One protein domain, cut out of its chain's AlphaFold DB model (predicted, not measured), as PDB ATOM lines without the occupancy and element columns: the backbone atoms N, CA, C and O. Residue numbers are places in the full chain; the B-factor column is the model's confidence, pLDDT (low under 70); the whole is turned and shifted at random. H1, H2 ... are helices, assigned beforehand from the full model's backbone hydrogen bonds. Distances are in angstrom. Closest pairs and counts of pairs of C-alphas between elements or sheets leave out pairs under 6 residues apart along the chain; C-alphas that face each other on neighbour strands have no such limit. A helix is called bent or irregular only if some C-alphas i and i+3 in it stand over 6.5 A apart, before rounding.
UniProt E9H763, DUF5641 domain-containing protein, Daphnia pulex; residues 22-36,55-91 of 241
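AT A GLANCE: This is residues 22 to 36 and 55 to 91 of the 241 residues of the protein "DUF5641 domain-containing protein" of Daphnia pulex (UniProt E9H763). One long helix, H2, makes the length of a rod, and the short helix H1 packs across it on one side; the half of H2 in residues 57 to 73 sticks out free. The 52 printed residues have two named helices, H1 then H2, and no named strand: all helix. The whole is only just extended, close to loose, with a radius of gyration of the C-alphas of 15.3 A and spans of 53 by 17 by 17 A.

HOW THE PARTS SIT: Look first at H2, residues 57 to 90, which has a kink of 33 degrees near residue 84. With residues 78 to 85 alone it touches H1, residues 30 to 35; the closest C-alphas are those of Pro 30 and Tyr 82, 5.4 A apart. Their lines are only just about perpendicular, at 72 degrees. Every O i to N i+4 pair in H1 is within hydrogen-bond range; in H2, 28 of 30.

IN THESE COORDINATES: Find C-alpha 57 at (3.380, -45.569, -30.247); from there H2 runs 48.9 A to C-alpha 90 at (2.893, 2.311, -40.315). H2 is neither bent nor irregular, but only just: C-alphas 84 and 87 are 6.3 A apart. H1 runs 8.4 A from C-alpha 30 to C-alpha 35.

THE WHOLE: Residues 37 to 54 are not printed, and C-alphas 36 and 55 stand 35.6 A apart across the cut. In this model pLDDT is under 70 at residues 22 to 26, 36 and 87 to 91.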
ATOM      1  N   ARG A  22       2.741 -33.297 -48.332       46.19
ATOM      2  CA  ARG A  22       3.242 -32.388 -49.375       46.19
ATOM      3  C   ARG A  22       2.147 -31.550 -50.047       46.19
ATOM      4  O   ARG A  22       2.475 -30.608 -50.764       46.19
ATOM      5  N   ASN A  23       0.878 -31.893 -49.829       48.78
ATOM      6  CA  ASN A  23      -0.276 -31.214 -50.425       48.78
ATOM      7  C   ASN A  23      -0.952 -30.223 -49.460       48.78
ATOM      8  O   ASN A  23      -2.063 -29.771 -49.741       48.78
ATOM      9  N   ASP A  24      -0.303 -29.894 -48.341       58.25
ATOM     10  CA  ASP A  24      -0.806 -28.887 -47.410       58.25
ATOM     11  C   ASP A  24      -1.003 -27.534 -48.124       58.25
ATOM     12  O   ASP A  24      -0.160 -27.122 -48.935       58.25
ATOM     13  N   PRO A  25      -2.113 -26.821 -47.852       62.88
ATOM     14  CA  PRO A  25      -2.329 -25.491 -48.404       62.88
ATOM     15  C   PRO A  25      -1.228 -24.538 -47.927       62.88
ATOM     16  O   PRO A  25      -0.713 -24.670 -46.817       62.88
ATOM     17  N   LEU A  26      -0.891 -23.548 -48.763       65.06
ATOM     18  CA  LEU A  26       0.110 -22.529 -48.427       65.06
ATOM     19  C   LEU A  26      -0.168 -21.932 -47.033       65.06
ATOM     20  O   LEU A  26      -1.325 -21.606 -46.742       65.06
ATOM     21  N   PRO A  27       0.863 -21.773 -46.179       70.56
ATOM     22  CA  PRO A  27       0.674 -21.291 -44.818       70.56
ATOM     23  C   PRO A  27       0.030 -19.903 -44.828       70.56
ATOM     24  O   PRO A  27       0.362 -19.052 -45.656       70.56
ATOM     25  N   ILE A  28      -0.902 -19.680 -43.899       73.19
ATOM     26  CA  ILE A  28      -1.632 -18.417 -43.800       73.19
ATOM     27  C   ILE A  28      -0.658 -17.255 -43.575       73.19
ATOM     28  O   ILE A  28       0.144 -17.268 -42.640       73.19
ATOM     29  N   THR A  29      -0.730 -16.236 -44.430       75.50
ATOM     30  CA  THR A  29       0.134 -15.059 -44.281       75.50
ATOM     31  C   THR A  29      -0.290 -14.232 -43.058       75.50
ATOM     32  O   THR A  29      -1.477 -14.221 -42.706       75.50
ATOM     33  N   PRO A  30       0.626 -13.478 -42.420       80.62
ATOM     34  CA  PRO A  30       0.298 -12.646 -41.262       80.62
ATOM     35  C   PRO A  30      -0.875 -11.691 -41.485       80.62
ATOM     36  O   PRO A  30      -1.763 -11.599 -40.639       80.62
ATOM     37  N   ASN A  31      -0.950 -11.049 -42.656       74.38
ATOM     38  CA  ASN A  31      -2.081 -10.198 -43.018       74.38
ATOM     39  C   ASN A  31      -3.415 -10.967 -43.067       74.38
ATOM     40  O   ASN A  31      -4.415 -10.493 -42.530       74.38
ATOM     41  N   GLN A  32      -3.438 -12.162 -43.672       76.31
ATOM     42  CA  GLN A  32      -4.642 -13.003 -43.746       76.31
ATOM     43  C   GLN A  32      -5.101 -13.474 -42.361       76.31
ATOM     44  O   GLN A  32      -6.303 -13.495 -42.098       76.31
ATOM     45  N   PHE A  33      -4.157 -13.814 -41.476       78.19
ATOM     46  CA  PHE A  33      -4.445 -14.215 -40.099       78.19
ATOM     47  C   PHE A  33      -5.019 -13.059 -39.271       78.19
ATOM     48  O   PHE A  33      -6.070 -13.213 -38.653       78.19
ATOM     49  N   LEU A  34      -4.361 -11.895 -39.287       76.06
ATOM     50  CA  LEU A  34      -4.742 -10.743 -38.461       76.06
ATOM     51  C   LEU A  34      -6.021 -10.059 -38.949       76.06
ATOM     52  O   LEU A  34      -6.891  -9.738 -38.144       76.06
ATOM     53  N   ASN A  35      -6.164  -9.857 -40.261       70.56
ATOM     54  CA  ASN A  35      -7.294  -9.102 -40.805       70.56
ATOM     55  C   ASN A  35      -8.542  -9.961 -41.047       70.56
ATOM     56  O   ASN A  35      -9.600  -9.394 -41.306       70.56
ATOM     57  N   ASN A  36      -8.414 -11.299 -41.012       59.81
ATOM     58  CA  ASN A  36      -9.477 -12.315 -41.112       59.81
ATOM     59  C   ASN A  36     -10.697 -11.911 -41.973       59.81
ATOM     60  O   ASN A  36     -11.859 -12.138 -41.614       59.81
ATOM     61  N   SER A  55      -2.302 -47.141 -35.738       71.75
ATOM     62  CA  SER A  55      -1.187 -46.376 -35.172       71.75
ATOM     63  C   SER A  55      -0.442 -47.132 -34.057       71.75
ATOM     64  O   SER A  55      -1.035 -47.671 -33.125       71.75
ATOM     65  N   THR A  56       0.889 -47.151 -34.142       83.44
ATOM     66  CA  THR A  56       1.786 -47.655 -33.087       83.44
ATOM     67  C   THR A  56       2.404 -46.473 -32.340       83.44
ATOM     68  O   THR A  56       2.608 -45.420 -32.936       83.44
ATOM     69  N   CYS A  57       2.771 -46.635 -31.062       81.94
ATOM     70  CA  CYS A  57       3.380 -45.569 -30.247       81.94
ATOM     71  C   CYS A  57       4.550 -44.843 -30.954       81.94
ATOM     72  O   CYS A  57       4.591 -43.617 -30.975       81.94
ATOM     73  N   VAL A  58       5.438 -45.593 -31.621       84.69
ATOM     74  CA  VAL A  58       6.567 -45.042 -32.402       84.69
ATOM     75  C   VAL A  58       6.094 -44.165 -33.572       84.69
ATOM     76  O   VAL A  58       6.663 -43.104 -33.809       84.69
ATOM     77  N   LEU A  59       5.026 -44.566 -34.272       83.38
ATOM     78  CA  LEU A  59       4.430 -43.780 -35.359       83.38
ATOM     79  C   LEU A  59       3.878 -42.451 -34.822       83.38
ATOM     80  O   LEU A  59       4.142 -41.400 -35.394       83.38
ATOM     81  N   LEU A  60       3.156 -42.492 -33.698       83.75
ATOM     82  CA  LEU A  60       2.584 -41.300 -33.064       83.75
ATOM     83  C   LEU A  60       3.668 -40.325 -32.577       83.75
ATOM     84  O   LEU A  60       3.488 -39.114 -32.684       83.75
ATOM     85  N   GLN A  61       4.799 -40.839 -32.082       85.94
ATOM     86  CA  GLN A  61       5.954 -40.024 -31.696       85.94
ATOM     87  C   GLN A  61       6.602 -39.327 -32.900       85.94
ATOM     88  O   GLN A  61       6.868 -38.129 -32.825       85.94
ATOM     89  N   GLU A  62       6.811 -40.036 -34.015       86.38
ATOM     90  CA  GLU A  62       7.371 -39.426 -35.228       86.38
ATOM     91  C   GLU A  62       6.394 -38.411 -35.846       86.38
ATOM     92  O   GLU A  62       6.807 -37.326 -36.246       86.38
ATOM     93  N   MET A  63       5.085 -38.690 -35.839       83.19
ATOM     94  CA  MET A  63       4.066 -37.735 -36.291       83.19
ATOM     95  C   MET A  63       4.018 -36.466 -35.428       83.19
ATOM     96  O   MET A  63       3.930 -35.367 -35.973       83.19
ATOM     97  N   ASP A  64       4.094 -36.574 -34.097       84.81
ATOM     98  CA  ASP A  64       4.126 -35.394 -33.223       84.81
ATOM     99  C   ASP A  64       5.426 -34.590 -33.379       84.81
ATOM    100  O   ASP A  64       5.394 -33.360 -33.329       84.81
ATOM    101  N   LYS A  65       6.555 -35.260 -33.633       88.44
ATOM    102  CA  LYS A  65       7.823 -34.610 -33.985       88.44
ATOM    103  C   LYS A  65       7.702 -33.827 -35.298       88.44
ATOM    104  O   LYS A  65       7.941 -32.623 -35.283       88.44
ATOM    105  N   LEU A  66       7.247 -34.458 -36.384       87.50
ATOM    106  CA  LEU A  66       7.033 -33.796 -37.680       87.50
ATOM    107  C   LEU A  66       6.061 -32.612 -37.558       87.50
ATOM    108  O   LEU A  66       6.324 -31.529 -38.073       87.50
ATOM    109  N   ARG A  67       4.969 -32.776 -36.801       86.31
ATOM    110  CA  ARG A  67       4.005 -31.704 -36.511       86.31
ATOM    111  C   ARG A  67       4.647 -30.532 -35.759       86.31
ATOM    112  O   ARG A  67       4.322 -29.382 -36.042       86.31
ATOM    113  N   LYS A  68       5.531 -30.795 -34.790       88.25
ATOM    114  CA  LYS A  68       6.268 -29.752 -34.052       88.25
ATOM    115  C   LYS A  68       7.263 -29.018 -34.945       88.25
ATOM    116  O   LYS A  68       7.316 -27.795 -34.876       88.25
ATOM    117  N   GLU A  69       8.011 -29.743 -35.774       90.69
ATOM    118  CA  GLU A  69       8.961 -29.173 -36.739       90.69
ATOM    119  C   GLU A  69       8.236 -28.260 -37.742       90.69
ATOM    120  O   GLU A  69       8.612 -27.100 -37.902       90.69
ATOM    121  N   TYR A  70       7.118 -28.728 -38.303       85.12
ATOM    122  CA  TYR A  70       6.258 -27.962 -39.209       85.12
ATOM    123  C   TYR A  70       5.675 -26.689 -38.574       85.12
ATOM    124  O   TYR A  70       5.766 -25.602 -39.145       85.12
ATOM    125  N   VAL A  71       5.117 -26.787 -37.360       86.62
ATOM    126  CA  VAL A  71       4.592 -25.612 -36.640       86.62
ATOM    127  C   VAL A  71       5.711 -24.618 -36.314       86.62
ATOM    128  O   VAL A  71       5.497 -23.415 -36.440       86.62
ATOM    129  N   ALA A  72       6.905 -25.086 -35.941       88.69
ATOM    130  CA  ALA A  72       8.048 -24.212 -35.684       88.69
ATOM    131  C   ALA A  72       8.508 -23.467 -36.952       88.69
ATOM    132  O   ALA A  72       8.762 -22.264 -36.888       88.69
ATOM    133  N   GLU A  73       8.555 -24.146 -38.104       87.88
ATOM    134  CA  GLU A  73       8.870 -23.526 -39.396       87.88
ATOM    135  C   GLU A  73       7.838 -22.454 -39.779       87.88
ATOM    136  O   GLU A  73       8.219 -21.329 -40.117       87.88
ATOM    137  N   ILE A  74       6.540 -22.767 -39.669       85.81
ATOM    138  CA  ILE A  74       5.460 -21.805 -39.927       85.81
ATOM    139  C   ILE A  74       5.575 -20.603 -38.992       85.81
ATOM    140  O   ILE A  74       5.522 -19.472 -39.464       85.81
ATOM    141  N   CYS A  75       5.763 -20.816 -37.686       85.44
ATOM    142  CA  CYS A  75       5.893 -19.722 -36.727       85.44
ATOM    143  C   CYS A  75       7.101 -18.822 -37.025       85.44
ATOM    144  O   CYS A  75       6.967 -17.606 -36.910       85.44
ATOM    145  N   SER A  76       8.245 -19.383 -37.437       88.12
ATOM    146  CA  SER A  76       9.414 -18.580 -37.823       88.12
ATOM    147  C   SER A  76       9.101 -17.702 -39.034       88.12
ATOM    148  O   SER A  76       9.211 -16.481 -38.947       88.12
ATOM    149  N   ARG A  77       8.616 -18.306 -40.130       85.81
ATOM    150  CA  ARG A  77       8.265 -17.576 -41.361       85.81
ATOM    151  C   ARG A  77       7.190 -16.520 -41.118       85.81
ATOM    152  O   ARG A  77       7.285 -15.420 -41.641       85.81
ATOM    153  N   PHE A  78       6.191 -16.839 -40.296       85.25
ATOM    154  CA  PHE A  78       5.120 -15.919 -39.931       85.25
ATOM    155  C   PHE A  78       5.652 -14.681 -39.201       85.25
ATOM    156  O   PHE A  78       5.197 -13.575 -39.481       85.25
ATOM    157  N   VAL A  79       6.608 -14.840 -38.277       87.06
ATOM    158  CA  VAL A  79       7.226 -13.704 -37.572       87.06
ATOM    159  C   VAL A  79       8.045 -12.846 -38.536       87.06
ATOM    160  O   VAL A  79       7.889 -11.625 -38.518       87.06
ATOM    161  N   ASP A  80       8.851 -13.461 -39.403       85.44
ATOM    162  CA  ASP A  80       9.657 -12.739 -40.393       85.44
ATOM    163  C   ASP A  80       8.760 -11.944 -41.365       85.44
ATOM    164  O   ASP A  80       8.881 -10.719 -41.471       85.44
ATOM    165  N   ASP A  81       7.779 -12.604 -41.990       84.38
ATOM    166  CA  ASP A  81       6.806 -11.973 -42.892       84.38
ATOM    167  C   ASP A  81       5.990 -10.873 -42.193       84.38
ATOM    168  O   ASP A  81       5.658  -9.859 -42.811       84.38
ATOM    169  N   TYR A  82       5.659 -11.046 -40.908       83.69
ATOM    170  CA  TYR A  82       4.903 -10.058 -40.137       83.69
ATOM    171  C   TYR A  82       5.724  -8.787 -39.912       83.69
ATOM    172  O   TYR A  82       5.211  -7.683 -40.100       83.69
ATOM    173  N   LEU A  83       7.005  -8.929 -39.559       82.44
ATOM    174  CA  LEU A  83       7.903  -7.794 -39.355       82.44
ATOM    175  C   LEU A  83       8.172  -7.039 -40.665       82.44
ATOM    176  O   LEU A  83       8.164  -5.809 -40.655       82.44
ATOM    177  N   LEU A  84       8.316  -7.739 -41.798       82.81
ATOM    178  CA  LEU A  84       8.403  -7.103 -43.123       82.81
ATOM    179  C   LEU A  84       7.104  -6.364 -43.502       82.81
ATOM    180  O   LEU A  84       7.136  -5.308 -44.135       82.81
ATOM    181  N   GLN A  85       5.945  -6.895 -43.108       75.31
ATOM    182  CA  GLN A  85       4.656  -6.248 -43.360       75.31
ATOM    183  C   GLN A  85       4.405  -5.044 -42.437       75.31
ATOM    184  O   GLN A  85       3.686  -4.133 -42.844       75.31
ATOM    185  N   LEU A  86       5.009  -4.982 -41.245       71.88
ATOM    186  CA  LEU A  86       4.786  -3.915 -40.260       71.88
ATOM    187  C   LEU A  86       5.121  -2.508 -40.798       71.88
ATOM    188  O   LEU A  86       4.363  -1.566 -40.569       71.88
ATOM    189  N   ASP A  87       6.181  -2.377 -41.599       64.06
ATOM    190  CA  ASP A  87       6.564  -1.123 -42.276       64.06
ATOM    191  C   ASP A  87       5.453  -0.597 -43.220       64.06
ATOM    192  O   ASP A  87       5.159   0.601 -43.309       64.06
ATOM    193  N   ASN A  88       4.718  -1.525 -43.842       62.81
ATOM    194  CA  ASN A  88       3.585  -1.225 -44.718       62.81
ATOM    195  C   ASN A  88       2.304  -0.850 -43.944       62.81
ATOM    196  O   ASN A  88       1.417  -0.215 -44.520       62.81
ATOM    197  N   PHE A  89       2.192  -1.218 -42.659       61.47
ATOM    198  CA  PHE A  89       1.103  -0.770 -41.779       61.47
ATOM    199  C   PHE A  89       1.336   0.663 -41.285       61.47
ATOM    200  O   PHE A  89       0.431   1.492 -41.359       61.47
ATOM    201  N   HIS A  90       2.557   0.983 -40.844       58.84
ATOM    202  CA  HIS A  90       2.893   2.311 -40.315       58.84
ATOM    203  C   HIS A  90       2.772   3.416 -41.381       58.84
ATOM    204  O   HIS A  90       2.404   4.546 -41.070       58.84
ATOM    205  N   SER A  91       2.994   3.073 -42.652       53.72
ATOM    206  CA  SER A  91       2.943   4.006 -43.786       53.72
ATOM    207  C   SER A  91       1.532   4.451 -44.214       53.72
ATOM    208  O   SER A  91       1.408   5.326 -45.068       53.72
TER     209      SER A  91